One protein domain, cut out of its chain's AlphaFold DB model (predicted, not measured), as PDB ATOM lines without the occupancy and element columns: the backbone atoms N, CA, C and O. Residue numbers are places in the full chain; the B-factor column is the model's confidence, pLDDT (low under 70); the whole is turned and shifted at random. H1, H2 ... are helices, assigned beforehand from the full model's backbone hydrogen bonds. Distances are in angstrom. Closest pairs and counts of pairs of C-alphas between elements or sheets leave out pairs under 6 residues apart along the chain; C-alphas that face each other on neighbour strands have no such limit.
ATOM      1  N   ILE A 168     -30.401  19.878 -35.789       78.81
ATOM      2  CA  ILE A 168     -30.845  19.868 -34.389       78.81
ATOM      3  C   ILE A 168     -29.651  20.003 -33.433       78.81
ATOM      4  O   ILE A 168     -29.669  20.805 -32.501       78.81
ATOM      5  N   VAL A 169     -28.579  19.254 -33.685       81.06
ATOM      6  CA  VAL A 169     -27.381  19.275 -32.843       81.06
ATOM      7  C   VAL A 169     -26.616  20.590 -33.042       81.06
ATOM      8  O   VAL A 169     -26.141  21.170 -32.067       81.06
ATOM      9  N   HIS A 170     -26.562  21.124 -34.270       83.25
ATOM     10  CA  HIS A 170     -26.002  22.452 -34.544       83.25
ATOM     11  C   HIS A 170     -26.724  23.563 -33.760       83.25
ATOM     12  O   HIS A 170     -26.070  24.418 -33.159       83.25
ATOM     13  N   GLN A 171     -28.058  23.519 -33.690       84.62
ATOM     14  CA  GLN A 171     -28.839  24.464 -32.893       84.62
ATOM     15  C   GLN A 171     -28.559  24.343 -31.385       84.62
ATOM     16  O   GLN A 171     -28.450  25.374 -30.714       84.62
ATOM     17  N   SER A 172     -28.420  23.124 -30.847       89.25
ATOM     18  CA  SER A 172     -28.044  22.908 -29.438       89.25
ATOM     19  C   SER A 172     -26.641  23.442 -29.134       89.25
ATOM     20  O   SER A 172     -26.453  24.132 -28.130       89.25
ATOM     21  N   ILE A 173     -25.668  23.234 -30.031       90.50
ATOM     22  CA  ILE A 173     -24.315  23.797 -29.889       90.50
ATOM     23  C   ILE A 173     -24.374  25.326 -29.855       90.50
ATOM     24  O   ILE A 173     -23.888  25.933 -28.900       90.50
ATOM     25  N   LEU A 174     -25.013  25.956 -30.850       90.75
ATOM     26  CA  LEU A 174     -25.136  27.414 -30.922       90.75
ATOM     27  C   LEU A 174     -25.800  27.992 -29.672       90.75
ATOM     28  O   LEU A 174     -25.322  28.973 -29.106       90.75
ATOM     29  N   ARG A 175     -26.883  27.366 -29.201       91.38
ATOM     30  CA  ARG A 175     -27.596  27.782 -27.988       91.38
ATOM     31  C   ARG A 175     -26.713  27.666 -26.743       91.38
ATOM     32  O   ARG A 175     -26.670  28.601 -25.942       91.38
ATOM     33  N   GLY A 176     -26.015  26.543 -26.584       90.69
ATOM     34  CA  GLY A 176     -25.114  26.286 -25.465       90.69
ATOM     35  C   GLY A 176     -23.950  27.273 -25.414       90.69
ATOM     36  O   GLY A 176     -23.736  27.922 -24.388       90.69
ATOM     37  N   VAL A 177     -23.252  27.442 -26.540       92.69
ATOM     38  CA  VAL A 177     -22.119  28.368 -26.698       92.69
ATOM     39  C   VAL A 177     -22.557  29.812 -26.452       92.69
ATOM     40  O   VAL A 177     -21.951  30.509 -25.638       92.69
ATOM     41  N   ALA A 178     -23.660  30.249 -27.067       91.19
ATOM     42  CA  ALA A 178     -24.176  31.605 -26.902       91.19
ATOM     43  C   ALA A 178     -24.580  31.916 -25.458       91.19
ATOM     44  O   ALA A 178     -24.335  33.021 -24.970       91.19
ATOM     45  N   ARG A 179     -25.170  30.950 -24.743       91.31
ATOM     46  CA  ARG A 179     -25.493  31.105 -23.319       91.31
ATOM     47  C   ARG A 179     -24.230  31.346 -22.493       91.31
ATOM     48  O   ARG A 179     -24.213  32.262 -21.674       91.31
ATOM     49  N   ILE A 180     -23.186  30.545 -22.704       91.62
ATOM     50  CA  ILE A 180     -21.930  30.662 -21.951       91.62
ATOM     51  C   ILE A 180     -21.233  31.994 -22.269       91.62
ATOM     52  O   ILE A 180     -20.838  32.706 -21.345       91.62
ATOM     53  N   LEU A 181     -21.155  32.380 -23.545       90.38
ATOM     54  CA  LEU A 181     -20.599  33.673 -23.963       90.38
ATOM     55  C   LEU A 181     -21.397  34.858 -23.405       90.38
ATOM     56  O   LEU A 181     -20.809  35.821 -22.923       90.38
ATOM     57  N   SER A 182     -22.729  34.772 -23.380       89.25
ATOM     58  CA  SER A 182     -23.577  35.814 -22.787       89.25
ATOM     59  C   SER A 182     -23.254  36.036 -21.309       89.25
ATOM     60  O   SER A 182     -23.113  37.176 -20.874       89.25
ATOM     61  N   LEU A 183     -23.106  34.955 -20.534       88.94
ATOM     62  CA  LEU A 183     -22.730  35.039 -19.120       88.94
ATOM     63  C   LEU A 183     -21.325  35.629 -18.946       88.94
ATOM     64  O   LEU A 183     -21.115  36.466 -18.069       88.94
ATOM     65  N   HIS A 184     -20.386  35.245 -19.812       89.75
ATOM     66  CA  HIS A 184     -19.036  35.794 -19.821       89.75
ATOM     67  C   HIS A 184     -19.016  37.302 -20.075       89.75
ATOM     68  O   HIS A 184     -18.426  38.047 -19.289       89.75
ATOM     69  N   PHE A 185     -19.685  37.765 -21.128       87.50
ATOM     70  CA  PHE A 185     -19.704  39.178 -21.488       87.50
ATOM     71  C   PHE A 185     -20.472  40.027 -20.477       87.50
ATOM     72  O   PHE A 185     -20.017  41.119 -20.140       87.50
ATOM     73  N   ASN A 186     -21.566  39.512 -19.907       86.69
ATOM     74  CA  ASN A 186     -22.271  40.192 -18.820       86.69
ATOM     75  C   ASN A 186     -21.352  40.430 -17.612       86.69
ATOM     76  O   ASN A 186     -21.370  41.511 -17.023       86.69
ATOM     77  N   GLU A 187     -20.515  39.451 -17.267       86.75
ATOM     78  CA  GLU A 187     -19.569  39.586 -16.161       86.75
ATOM     79  C   GLU A 187     -18.434  40.573 -16.479       86.75
ATOM     80  O   GLU A 187     -18.059  41.376 -15.623       86.75
ATOM     81  N   ILE A 188     -17.940  40.598 -17.722       85.50
ATOM     82  CA  ILE A 188     -16.974  41.611 -18.179       85.50
ATOM     83  C   ILE A 188     -17.562  43.021 -18.050       85.50
ATOM     84  O   ILE A 188     -16.916  43.913 -17.492       85.50
ATOM     85  N   VAL A 189     -18.795  43.225 -18.519       84.62
ATOM     86  CA  VAL A 189     -19.493  44.513 -18.417       84.62
ATOM     87  C   VAL A 189     -19.688  44.902 -16.950       84.62
ATOM     88  O   VAL A 189     -19.412  46.042 -16.576       84.62
ATOM     89  N   ARG A 190     -20.072  43.954 -16.085       84.50
ATOM     90  CA  ARG A 190     -20.201  44.185 -14.640       84.50
ATOM     91  C   ARG A 190     -18.882  44.653 -14.023       84.50
ATOM     92  O   ARG A 190     -18.864  45.659 -13.314       84.50
ATOM     93  N   ILE A 191     -17.775  43.965 -14.308       84.56
ATOM     94  CA  ILE A 191     -16.440  44.324 -13.804       84.56
ATOM     95  C   ILE A 191     -16.025  45.714 -14.306       84.56
ATOM     96  O   ILE A 191     -15.526  46.527 -13.521       84.56
ATOM     97  N   ARG A 192     -16.266  46.015 -15.588       81.88
ATOM     98  CA  ARG A 192     -16.006  47.333 -16.182       81.88
ATOM     99  C   ARG A 192     -16.792  48.431 -15.467       81.88
ATOM    100  O   ARG A 192     -16.190  49.424 -15.065       81.88
ATOM    101  N   ASN A 193     -18.091  48.236 -15.252       82.94
ATOM    102  CA  ASN A 193     -18.955  49.214 -14.588       82.94
ATOM    103  C   ASN A 193     -18.512  49.467 -13.143       82.94
ATOM    104  O   ASN A 193     -18.351  50.617 -12.747       82.94
ATOM    105  N   VAL A 194     -18.180  48.413 -12.388       81.31
ATOM    106  CA  VAL A 194     -17.642  48.549 -11.023       81.31
ATOM    107  C   VAL A 194     -16.318  49.324 -11.015       81.31
ATOM    108  O   VAL A 194     -16.082  50.149 -10.129       81.31
ATOM    109  N   LYS A 195     -15.435  49.088 -11.995       81.44
ATOM    110  CA  LYS A 195     -14.169  49.825 -12.120       81.44
ATOM    111  C   LYS A 195     -14.414  51.300 -12.448       81.44
ATOM    112  O   LYS A 195     -13.790  52.159 -11.827       81.44
ATOM    113  N   LEU A 196     -15.330  51.591 -13.371       81.00
ATOM    114  CA  LEU A 196     -15.721  52.956 -13.727       81.00
ATOM    115  C   LEU A 196     -16.331  53.688 -12.531       81.00
ATOM    116  O   LEU A 196     -15.891  54.787 -12.221       81.00
ATOM    117  N   GLU A 197     -17.247  53.068 -11.790       78.69
ATOM    118  CA  GLU A 197     -17.818  53.657 -10.574       78.69
ATOM    119  C   GLU A 197     -16.752  53.985  -9.528       78.69
ATOM    120  O   GLU A 197     -16.780  55.065  -8.938       78.69
ATOM    121  N   LYS A 198     -15.790  53.080  -9.298       81.81
ATOM    122  CA  LYS A 198     -14.666  53.343  -8.387       81.81
ATOM    123  C   LYS A 198     -13.838  54.536  -8.860       81.81
ATOM    124  O   LYS A 198     -13.531  55.406  -8.050       81.81
ATOM    125  N   LEU A 199     -13.508  54.610 -10.150       79.00
ATOM    126  CA  LEU A 199     -12.757  55.731 -10.724       79.00
ATOM    127  C   LEU A 199     -13.531  57.053 -10.625       79.00
ATOM    128  O   LEU A 199     -12.949  58.065 -10.236       79.00
ATOM    129  N   THR A 200     -14.835  57.040 -10.895       78.81
ATOM    130  CA  THR A 200     -15.712  58.209 -10.758       78.81
ATOM    131  C   THR A 200     -15.803  58.663  -9.305       78.81
ATOM    132  O   THR A 200     -15.615  59.845  -9.027       78.81
ATOM    133  N   LYS A 201     -15.989  57.737  -8.352       78.94
ATOM    134  CA  LYS A 201     -15.960  58.042  -6.912       78.94
ATOM    135  C   LYS A 201     -14.620  58.648  -6.499       78.94
ATOM    136  O   LYS A 201     -14.606  59.661  -5.812       78.94
ATOM    137  N   ILE A 202     -13.499  58.083  -6.954       78.06
ATOM    138  CA  ILE A 202     -12.160  58.627  -6.686       78.06
ATOM    139  C   ILE A 202     -12.020  60.043  -7.258       78.06
ATOM    140  O   ILE A 202     -11.492  60.918  -6.575       78.06
ATOM    141  N   LYS A 203     -12.492  60.291  -8.486       80.62
ATOM    142  CA  LYS A 203     -12.435  61.617  -9.116       80.62
ATOM    143  C   LYS A 203     -13.263  62.645  -8.338       80.62
ATOM    144  O   LYS A 203     -12.731  63.696  -8.000       80.62
ATOM    145  N   LEU A 204     -14.497  62.300  -7.969       79.25
ATOM    146  CA  LEU A 204     -15.370  63.150  -7.152       79.25
ATOM    147  C   LEU A 204     -14.758  63.441  -5.777       79.25
ATOM    148  O   LEU A 204     -14.745  64.585  -5.336       79.25
ATOM    149  N   ILE A 205     -14.190  62.432  -5.108       76.19
ATOM    150  CA  ILE A 205     -13.508  62.617  -3.819       76.19
ATOM    151  C   ILE A 205     -12.303  63.550  -3.974       76.19
ATOM    152  O   ILE A 205     -12.131  64.440  -3.145       76.19
ATOM    153  N   LYS A 206     -11.498  63.395  -5.034       76.94
ATOM    154  CA  LYS A 206     -10.370  64.294  -5.327       76.94
ATOM    155  C   LYS A 206     -10.832  65.726  -5.596       76.94
ATOM    156  O   LYS A 206     -10.200  66.655  -5.107       76.94
ATOM    157  N   GLU A 207     -11.920  65.919  -6.337       77.06
ATOM    158  CA  GLU A 207     -12.500  67.244  -6.595       77.06
ATOM    159  C   GLU A 207     -13.032  67.893  -5.306       77.06
ATOM    160  O   GLU A 207     -12.730  69.057  -5.047       77.06
ATOM    161  N   ILE A 208     -13.719  67.132  -4.444       75.25
ATOM    162  CA  ILE A 208     -14.195  67.593  -3.126       75.25
ATOM    163  C   ILE A 208     -13.026  67.904  -2.178       75.25
ATOM    164  O   ILE A 208     -13.068  68.861  -1.410       75.25
ATOM    165  N   GLN A 209     -11.969  67.096  -2.191       70.25
ATOM    166  CA  GLN A 209     -10.774  67.336  -1.382       70.25
ATOM    167  C   GLN A 209     -10.002  68.569  -1.861       70.25
ATOM    168  O   GLN A 209      -9.558  69.368  -1.035       70.25
ATOM    169  N   LYS A 210      -9.909  68.762  -3.182       72.62
ATOM    170  CA  LYS A 210      -9.309  69.947  -3.801       72.62
ATOM    171  C   LYS A 210     -10.107  71.212  -3.477       72.62
ATOM    172  O   LYS A 210      -9.496  72.221  -3.146       72.62
ATOM    173  N   SER A 211     -11.442  71.156  -3.485       70.25
ATOM    174  CA  SER A 211     -12.286  72.291  -3.075       70.25
ATOM    175  C   SER A 211     -12.236  72.577  -1.568       70.25
ATOM    176  O   SER A 211     -12.433  73.715  -1.158       70.25
ATOM    177  N   LYS A 212     -11.907  71.574  -0.740       75.06
ATOM    178  CA  LYS A 212     -11.707  71.708   0.716       75.06
ATOM    179  C   LYS A 212     -10.248  71.946   1.144       75.06
ATOM    180  O   LYS A 212      -9.971  71.942   2.342       75.06
ATOM    181  N   GLY A 213      -9.313  72.115   0.205       60.25
ATOM    182  CA  GLY A 213      -7.904  72.418   0.489       60.25
ATOM    183  C   GLY A 213      -7.095  71.303   1.174       60.25
ATOM    184  O   GLY A 213      -6.043  71.590   1.738       60.25
ATOM    185  N   LYS A 214      -7.546  70.038   1.157       55.56
ATOM    186  CA  LYS A 214      -6.832  68.911   1.798       55.56
ATOM    187  C   LYS A 214      -6.274  67.933   0.763       55.56
ATOM    188  O   LYS A 214      -7.020  67.383  -0.036       55.56
ATOM    189  N   HIS A 226     -12.971  34.247  -2.607       40.09
ATOM    190  CA  HIS A 226     -13.232  33.205  -3.598       40.09
ATOM    191  C   HIS A 226     -14.013  32.041  -2.970       40.09
ATOM    192  O   HIS A 226     -13.496  31.338  -2.109       40.09
ATOM    193  N   SER A 227     -15.252  31.806  -3.409       48.78
ATOM    194  CA  SER A 227     -15.932  30.525  -3.170       48.78
ATOM    195  C   SER A 227     -15.650  29.573  -4.330       48.78
ATOM    196  O   SER A 227     -15.808  29.981  -5.483       48.78
ATOM    197  N   GLU A 228     -15.314  28.317  -4.028       49.12
ATOM    198  CA  GLU A 228     -14.860  27.281  -4.979       49.12
ATOM    199  C   GLU A 228     -15.794  27.028  -6.181       49.12
ATOM    200  O   GLU A 228     -15.350  26.480  -7.186       49.12
ATOM    201  N   TYR A 229     -17.059  27.467  -6.120       51.78
ATOM    202  CA  TYR A 229     -18.057  27.274  -7.181       51.78
ATOM    203  C   TYR A 229     -18.518  28.555  -7.903       51.78
ATOM    204  O   TYR A 229     -19.250  28.434  -8.882       51.78
ATOM    205  N   ARG A 230     -18.155  29.779  -7.467       51.66
ATOM    206  CA  ARG A 230     -18.887  30.983  -7.947       51.66
ATOM    207  C   ARG A 230     -18.330  31.754  -9.128       51.66
ATOM    208  O   ARG A 230     -19.143  32.373  -9.800       51.66
ATOM    209  N   ASN A 231     -17.044  31.725  -9.459       62.53
ATOM    210  CA  ASN A 231     -16.554  32.634 -10.505       62.53
ATOM    211  C   ASN A 231     -15.863  31.873 -11.637       62.53
ATOM    212  O   ASN A 231     -14.666  32.015 -11.853       62.53
ATOM    213  N   LYS A 232     -16.637  31.064 -12.379       75.75
ATOM    214  CA  LYS A 232     -16.223  30.614 -13.725       75.75
ATOM    215  C   LYS A 232     -16.111  31.778 -14.699       75.75
ATOM    216  O   LYS A 232     -15.413  31.682 -15.699       75.75
ATOM    217  N   PHE A 233     -16.843  32.848 -14.409       82.38
ATOM    218  CA  PHE A 233     -16.837  34.071 -15.175       82.38
ATOM    219  C   PHE A 233     -16.044  35.156 -14.424       82.38
ATOM    220  O   PHE A 233     -16.142  35.229 -13.196       82.38
ATOM    221  N   PRO A 234     -15.285  36.000 -15.140       85.00
ATOM    222  CA  PRO A 234     -15.021  35.899 -16.573       85.00
ATOM    223  C   PRO A 234     -14.207  34.633 -16.892       85.00
ATOM    224  O   PRO A 234     -13.351  34.227 -16.110       85.00
ATOM    225  N   LEU A 235     -14.516  33.991 -18.023       86.38
ATOM    226  CA  LEU A 235     -13.757  32.838 -18.488       86.38
ATOM    227  C   LEU A 235     -12.315  33.267 -18.806       86.38
ATOM    228  O   LEU A 235     -12.099  34.401 -19.245       86.38
ATOM    229  N   PRO A 236     -11.336  32.365 -18.640       87.31
ATOM    230  CA  PRO A 236     -10.017  32.502 -19.241       87.31
ATOM    231  C   PRO A 236     -10.108  32.873 -20.726       87.31
ATOM    232  O   PRO A 236     -10.921  32.304 -21.457       87.31
ATOM    233  N   LYS A 237      -9.234  33.783 -21.180       87.06
ATOM    234  CA  LYS A 237      -9.211  34.277 -22.570       87.06
ATOM    235  C   LYS A 237      -9.209  33.148 -23.600       87.06
ATOM    236  O   LYS A 237      -9.975  33.200 -24.548       87.06
ATOM    237  N   THR A 238      -8.413  32.103 -23.375       87.81
ATOM    238  CA  THR A 238      -8.310  30.944 -24.276       87.81
ATOM    239  C   THR A 238      -9.636  30.203 -24.444       87.81
ATOM    240  O   THR A 238      -9.995  29.815 -25.551       87.81
ATOM    241  N   GLN A 239     -10.397  30.039 -23.360       88.88
ATOM    242  CA  GLN A 239     -11.698  29.370 -23.395       88.88
ATOM    243  C   GLN A 239     -12.756  30.245 -24.069       88.88
ATOM    244  O   GLN A 239     -13.564  29.751 -24.853       88.88
ATOM    245  N   ALA A 240     -12.756  31.545 -23.773       89.12
ATOM    246  CA  ALA A 240     -13.680  32.484 -24.395       89.12
ATOM    247  C   ALA A 240     -13.404  32.644 -25.902       89.12
ATOM    248  O   ALA A 240     -14.352  32.652 -26.685       89.12
ATOM    249  N   ALA A 241     -12.127  32.668 -26.302       89.12
ATOM    250  CA  ALA A 241     -11.693  32.669 -27.695       89.12
ATOM    251  C   ALA A 241     -12.174  31.415 -28.433       89.12
ATOM    252  O   ALA A 241     -12.815  31.540 -29.468       89.12
ATOM    253  N   LEU A 242     -11.982  30.221 -27.857       90.69
ATOM    254  CA  LEU A 242     -12.473  28.970 -28.443       90.69
ATOM    255  C   LEU A 242     -13.992  29.000 -28.677       90.69
ATOM    256  O   LEU A 242     -14.477  28.626 -29.741       90.69
ATOM    257  N   LEU A 243     -14.767  29.463 -27.692       90.94
ATOM    258  CA  LEU A 243     -16.220  29.583 -27.838       90.94
ATOM    259  C   LEU A 243     -16.612  30.604 -28.913       90.94
ATOM    260  O   LEU A 243     -17.577  30.384 -29.646       90.94
ATOM    261  N   TRP A 244     -15.870  31.708 -29.015       90.44
ATOM    262  CA  TRP A 244     -16.071  32.719 -30.048       90.44
ATOM    263  C   TRP A 244     -15.727  32.200 -31.448       90.44
ATOM    264  O   TRP A 244     -16.466  32.462 -32.398       90.44
ATOM    265  N   GLU A 245     -14.651  31.426 -31.580       89.44
ATOM    266  CA  GLU A 245     -14.254  30.756 -32.820       89.44
ATOM    267  C   GLU A 245     -15.303  29.740 -33.258       89.44
ATOM    268  O   GLU A 245     -15.710  29.758 -34.419       89.44
ATOM    269  N   ILE A 246     -15.809  28.921 -32.328       88.38
ATOM    270  CA  ILE A 246     -16.912  27.996 -32.603       88.38
ATOM    271  C   ILE A 246     -18.114  28.781 -33.126       88.38
ATOM    272  O   ILE A 246     -18.601  28.479 -34.210       88.38
ATOM    273  N   LEU A 247     -18.572  29.821 -32.420       89.81
ATOM    274  CA  LEU A 247     -19.700  30.646 -32.872       89.81
ATOM    275  C   LEU A 247     -19.449  31.267 -34.258       89.81
ATOM    276  O   LEU A 247     -20.336  31.265 -35.110       89.81
ATOM    277  N   SER A 248     -18.236  31.762 -34.499       87.75
ATOM    278  CA  SER A 248     -17.841  32.383 -35.767       87.75
ATOM    279  C   SER A 248     -17.787  31.378 -36.917       87.75
ATOM    280  O   SER A 248     -18.162  31.719 -38.038       87.75
ATOM    281  N   HIS A 249     -17.385  30.133 -36.653       86.31
ATOM    282  CA  HIS A 249     -17.356  29.052 -37.636       86.31
ATOM    283  C   HIS A 249     -18.748  28.788 -38.233       86.31
ATOM    284  O   HIS A 249     -18.882  28.586 -39.441       86.31
ATOM    285  N   TYR A 250     -19.803  28.891 -37.421       84.94
ATOM    286  CA  TYR A 250     -21.182  28.682 -37.869       84.94
ATOM    287  C   TYR A 250     -21.697  29.718 -38.876       84.94
ATOM    288  O   TYR A 250     -22.667  29.432 -39.578       84.94
ATOM    289  N   ARG A 251     -21.026  30.868 -39.044       83.19
ATOM    290  CA  ARG A 251     -21.320  31.818 -40.138       83.19
ATOM    291  C   ARG A 251     -21.084  31.216 -41.525       83.19
ATOM    292  O   ARG A 251     -21.654  31.671 -42.509       83.19
ATOM    293  N   TYR A 252     -20.260  30.177 -41.606       80.50
ATOM    294  CA  TYR A 252     -19.982  29.449 -42.841       80.50
ATOM    295  C   TYR A 252     -20.692  28.092 -42.882       80.50
ATOM    296  O   TYR A 252     -20.397  27.270 -43.746       80.50
ATOM    297  N   SER A 253     -21.633  27.842 -41.960       78.00
ATOM    298  CA  SER A 253     -22.420  26.608 -41.947       78.00
ATOM    299  C   SER A 253     -23.195  26.450 -43.254       78.00
ATOM    300  O   SER A 253     -23.762  27.423 -43.767       78.00
ATOM    301  N   ALA A 254     -23.262  25.225 -43.780       73.00
ATOM    302  CA  ALA A 254     -24.091  24.895 -44.937       73.00
ATOM    303  C   ALA A 254     -25.597  25.060 -44.654       73.00
ATOM    304  O   ALA A 254     -26.375  25.233 -45.590       73.00
ATOM    305  N   TRP A 255     -26.001  25.075 -43.378       77.19
ATOM    306  CA  TRP A 255     -27.389  25.221 -42.943       77.19
ATOM    307  C   TRP A 255     -27.773  26.698 -42.755       77.19
ATOM    308  O   TRP A 255     -27.226  27.347 -41.853       77.19
ATOM    309  N   PRO A 256     -28.738  27.234 -43.532       80.94
ATOM    310  CA  PRO A 256     -29.133  28.643 -43.458       80.94
ATOM    311  C   PRO A 256     -29.570  29.083 -42.057       80.94
ATOM    312  O   PRO A 256     -29.058  30.070 -41.543       80.94
ATOM    313  N   GLU A 257     -30.406  28.295 -41.377       82.56
ATOM    314  CA  GLU A 257     -30.885  28.626 -40.026       82.56
ATOM    315  C   GLU A 257     -29.749  28.759 -39.002       82.56
ATOM    316  O   GLU A 257     -29.772  29.625 -38.127       82.56
ATOM    317  N   SER A 258     -28.738  27.887 -39.094       83.06
ATOM    318  CA  SER A 258     -27.583  27.933 -38.190       83.06
ATOM    319  C   SER A 258     -26.718  29.159 -38.473       83.06
ATOM    320  O   SER A 258     -26.233  29.797 -37.537       83.06
ATOM    321  N   ARG A 259     -26.570  29.512 -39.754       85.56
ATOM    322  CA  ARG A 259     -25.843  30.697 -40.209       85.56
ATOM    323  C   ARG A 259     -26.504  31.986 -39.733       85.56
ATOM    324  O   ARG A 259     -25.859  32.773 -39.045       85.56
ATOM    325  N   GLU A 260     -27.787  32.165 -40.034       88.25
ATOM    326  CA  GLU A 260     -28.563  33.353 -39.656       88.25
ATOM    327  C   GLU A 260     -28.574  33.551 -38.138       88.25
ATOM    328  O   GLU A 260     -28.365  34.656 -37.630       88.25
ATOM    329  N   ARG A 261     -28.736  32.456 -37.384       89.25
ATOM    330  CA  ARG A 261     -28.686  32.497 -35.923       89.25
ATOM    331  C   ARG A 261     -27.310  32.907 -35.403       89.25
ATOM    332  O   ARG A 261     -27.240  33.704 -34.469       89.25
ATOM    333  N   ALA A 262     -26.230  32.370 -35.970       88.44
ATOM    334  CA  ALA A 262     -24.873  32.745 -35.579       88.44
ATOM    335  C   ALA A 262     -24.603  34.231 -35.862       88.44
ATOM    336  O   ALA A 262     -24.098  34.935 -34.989       88.44
ATOM    337  N   GLU A 263     -25.000  34.730 -37.034       90.44
ATOM    338  CA  GLU A 263     -24.862  36.144 -37.400       90.44
ATOM    339  C   GLU A 263     -25.652  37.067 -36.466       90.44
ATOM    340  O   GLU A 263     -25.104  38.058 -35.975       90.44
ATOM    341  N   SER A 264     -26.903  36.713 -36.152       92.00
ATOM    342  CA  SER A 264     -27.728  37.457 -35.195       92.00
ATOM    343  C   SER A 264     -27.070  37.522 -33.816       92.00
ATOM    344  O   SER A 264     -26.961  38.599 -33.235       92.00
ATOM    345  N   LEU A 265     -26.591  36.388 -33.297       91.56
ATOM    346  CA  LEU A 265     -25.953  36.320 -31.980       91.56
ATOM    347  C   LEU A 265     -24.669  37.148 -31.919       91.56
ATOM    348  O   LEU A 265     -24.427  37.846 -30.938       91.56
ATOM    349  N   ILE A 266     -23.852  37.087 -32.970       89.38
ATOM    350  CA  ILE A 266     -22.626  37.877 -33.070       89.38
ATOM    351  C   ILE A 266     -22.965  39.368 -33.046       89.38
ATOM    352  O   ILE A 266     -22.392  40.107 -32.243       89.38
ATOM    353  N   LYS A 267     -23.941  39.807 -33.851       89.00
ATOM    354  CA  LYS A 267     -24.409  41.200 -33.866       89.00
ATOM    355  C   LYS A 267     -24.900  41.651 -32.487       89.00
ATOM    356  O   LYS A 267     -24.526  42.732 -32.035       89.00
ATOM    357  N   ASP A 268     -25.666  40.813 -31.791       89.25
ATOM    358  CA  ASP A 268     -26.139  41.101 -30.434       89.25
ATOM    359  C   ASP A 268     -24.984  41.257 -29.434       89.25
ATOM    360  O   ASP A 268     -25.040  42.115 -28.548       89.25
ATOM    361  N   PHE A 269     -23.918  40.460 -29.562       88.94
ATOM    362  CA  PHE A 269     -22.736  40.588 -28.707       88.94
ATOM    363  C   PHE A 269     -21.951  41.873 -28.976       88.94
ATOM    364  O   PHE A 269     -21.582  42.550 -28.013       88.94
ATOM    365  N   TYR A 270     -21.773  42.256 -30.243       85.94
ATOM    366  CA  TYR A 270     -21.182  43.551 -30.604       85.94
ATOM    367  C   TYR A 270     -21.975  44.715 -30.000       85.94
ATOM    368  O   TYR A 270     -21.393  45.596 -29.367       85.94
ATOM    369  N   LEU A 271     -23.307  44.694 -30.128       85.38
ATOM    370  CA  LEU A 271     -24.180  45.733 -29.572       85.38
ATOM    371  C   LEU A 271     -24.078  45.826 -28.042       85.38
ATOM    372  O   LEU A 271     -24.068  46.925 -27.494       85.38
ATOM    373  N   LYS A 272     -23.981  44.688 -27.345       80.56
ATOM    374  CA  LYS A 272     -23.875  44.655 -25.877       80.56
ATOM    375  C   LYS A 272     -22.533  45.155 -25.351       80.56
ATOM    376  O   LYS A 272     -22.497  45.783 -24.296       80.56
ATOM    377  N   LEU A 273     -21.433  44.839 -26.033       81.19
ATOM    378  CA  LEU A 273     -20.090  45.212 -25.582       81.19
ATOM    379  C   LEU A 273     -19.712  46.634 -26.008       81.19
ATOM    380  O   LEU A 273     -19.044  47.341 -25.249       81.19
ATOM    381  N   GLY A 274     -20.175  47.067 -27.184       77.50
ATOM    382  CA  GLY A 274     -19.863  48.375 -27.763       77.50
ATOM    383  C   GLY A 274     -18.450  48.484 -28.350       77.50
ATOM    384  O   GLY A 274     -17.990  49.592 -28.598       77.50
ATOM    385  N   PHE A 275     -17.752  47.360 -28.524       75.12
ATOM    386  CA  PHE A 275     -16.442  47.224 -29.173       75.12
ATOM    387  C   PHE A 275     -16.268  45.772 -29.647       75.12
ATOM    388  O   PHE A 275     -17.122  44.929 -29.347       75.12
ATOM    389  N   ASP A 276     -15.209  45.485 -30.406       75.94
ATOM    390  CA  ASP A 276     -15.020  44.157 -30.985       75.94
ATOM    391  C   ASP A 276     -14.687  43.108 -29.909       75.94
ATOM    392  O   ASP A 276     -13.680  43.248 -29.211       75.94
ATOM    393  N   PRO A 277     -15.490  42.034 -29.751       74.31
ATOM    394  CA  PRO A 277     -15.186  40.961 -28.813       74.31
ATOM    395  C   PRO A 277     -13.819  40.315 -29.061       74.31
ATOM    396  O   PRO A 277     -13.216  39.828 -28.110       74.31
ATOM    397  N   GLN A 278     -13.300  40.340 -30.297       72.19
ATOM    398  CA  GLN A 278     -11.957  39.832 -30.600       72.19
ATOM    399  C   GLN A 278     -10.852  40.593 -29.852       72.19
ATOM    400  O   GLN A 278      -9.859  39.983 -29.453       72.19
ATOM    401  N   GLU A 279     -11.049  41.880 -29.553       72.94
ATOM    402  CA  GLU A 279     -10.108  42.679 -28.753       72.94
ATOM    403  C   GLU A 279      -9.999  42.183 -27.300       72.94
ATOM    404  O   GLU A 279      -9.007  42.451 -26.625       72.94
ATOM    405  N   LEU A 280     -10.989  41.432 -26.799       69.38
ATOM    406  CA  LEU A 280     -10.927  40.810 -25.468       69.38
ATOM    407  C   LEU A 280     -10.026  39.571 -25.436       69.38
ATOM    408  O   LEU A 280      -9.618  39.140 -24.350       69.38
ATOM    409  N   PHE A 281      -9.745  38.991 -26.604       71.00
ATOM    410  CA  PHE A 281      -9.044  37.717 -26.747       71.00
ATOM    411  C   PHE A 281      -7.593  37.866 -27.220       71.00
ATOM    412  O   PHE A 281      -6.812  36.948 -26.971       71.00
TER     413      PHE A 281
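Overview. This is residues 168 to 214 and 226 to 281 of the 282 residues of an uncharacterized protein of Candidatus Beckwithbacteria bacterium (UniProt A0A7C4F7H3). The helical hairpin of H2 and H3 packs on residues 170 to 189 of the long helix H1, whose residues 192 to 205 stick out as an arm. Short H4 follows near H2. The 103 printed residues, all helix in class with four named helices, H1 to H4 in order, are only just loose, close to extended: radius of gyration of the C-alphas 18.9 A, spans 68 by 32 by 18 A.

Arrangement. H1, residues 168 to 211, touches H2, residues 237 to 252, with residues 174 to 184 alone, at a steep tilt of 49 degrees, opposite ways; the closest C-alphas, of Val 177 and Leu 243, are 6.1 A apart. H1 touches H3, residues 256 to 273, at a shallow tilt of 8 degrees, the same way; the closest C-alphas, of Gln 171 and Ser 258, are 6.5 A apart. In the hairpin H2 and H3 the C-alphas of Arg 251 and Arg 259 are closest, 4.7 A. H4, residues 277 to 280, is apart from H1. Every O i to N i+4 pair is within hydrogen-bond range in H1 and H3, 10 of 12 in H2; H4 is too short.

Along the chain. H1 runs 63.8 A from C-alpha 168 at (-30.845, 19.868, -34.389); H2 spans 23.5 A, H3 26.0 A; H4 ends at C-alpha 280 at (-10.927, 40.810, -25.468).

Size, cuts and confidence. Residues 215 to 225 are not printed; the gap is 36.7 A between C-alphas 214 and 226. The links H2 to H3 and H3 to H4 are tight. The pLDDT is under 70 at residues 213 to 214, 226 to 231 and 280.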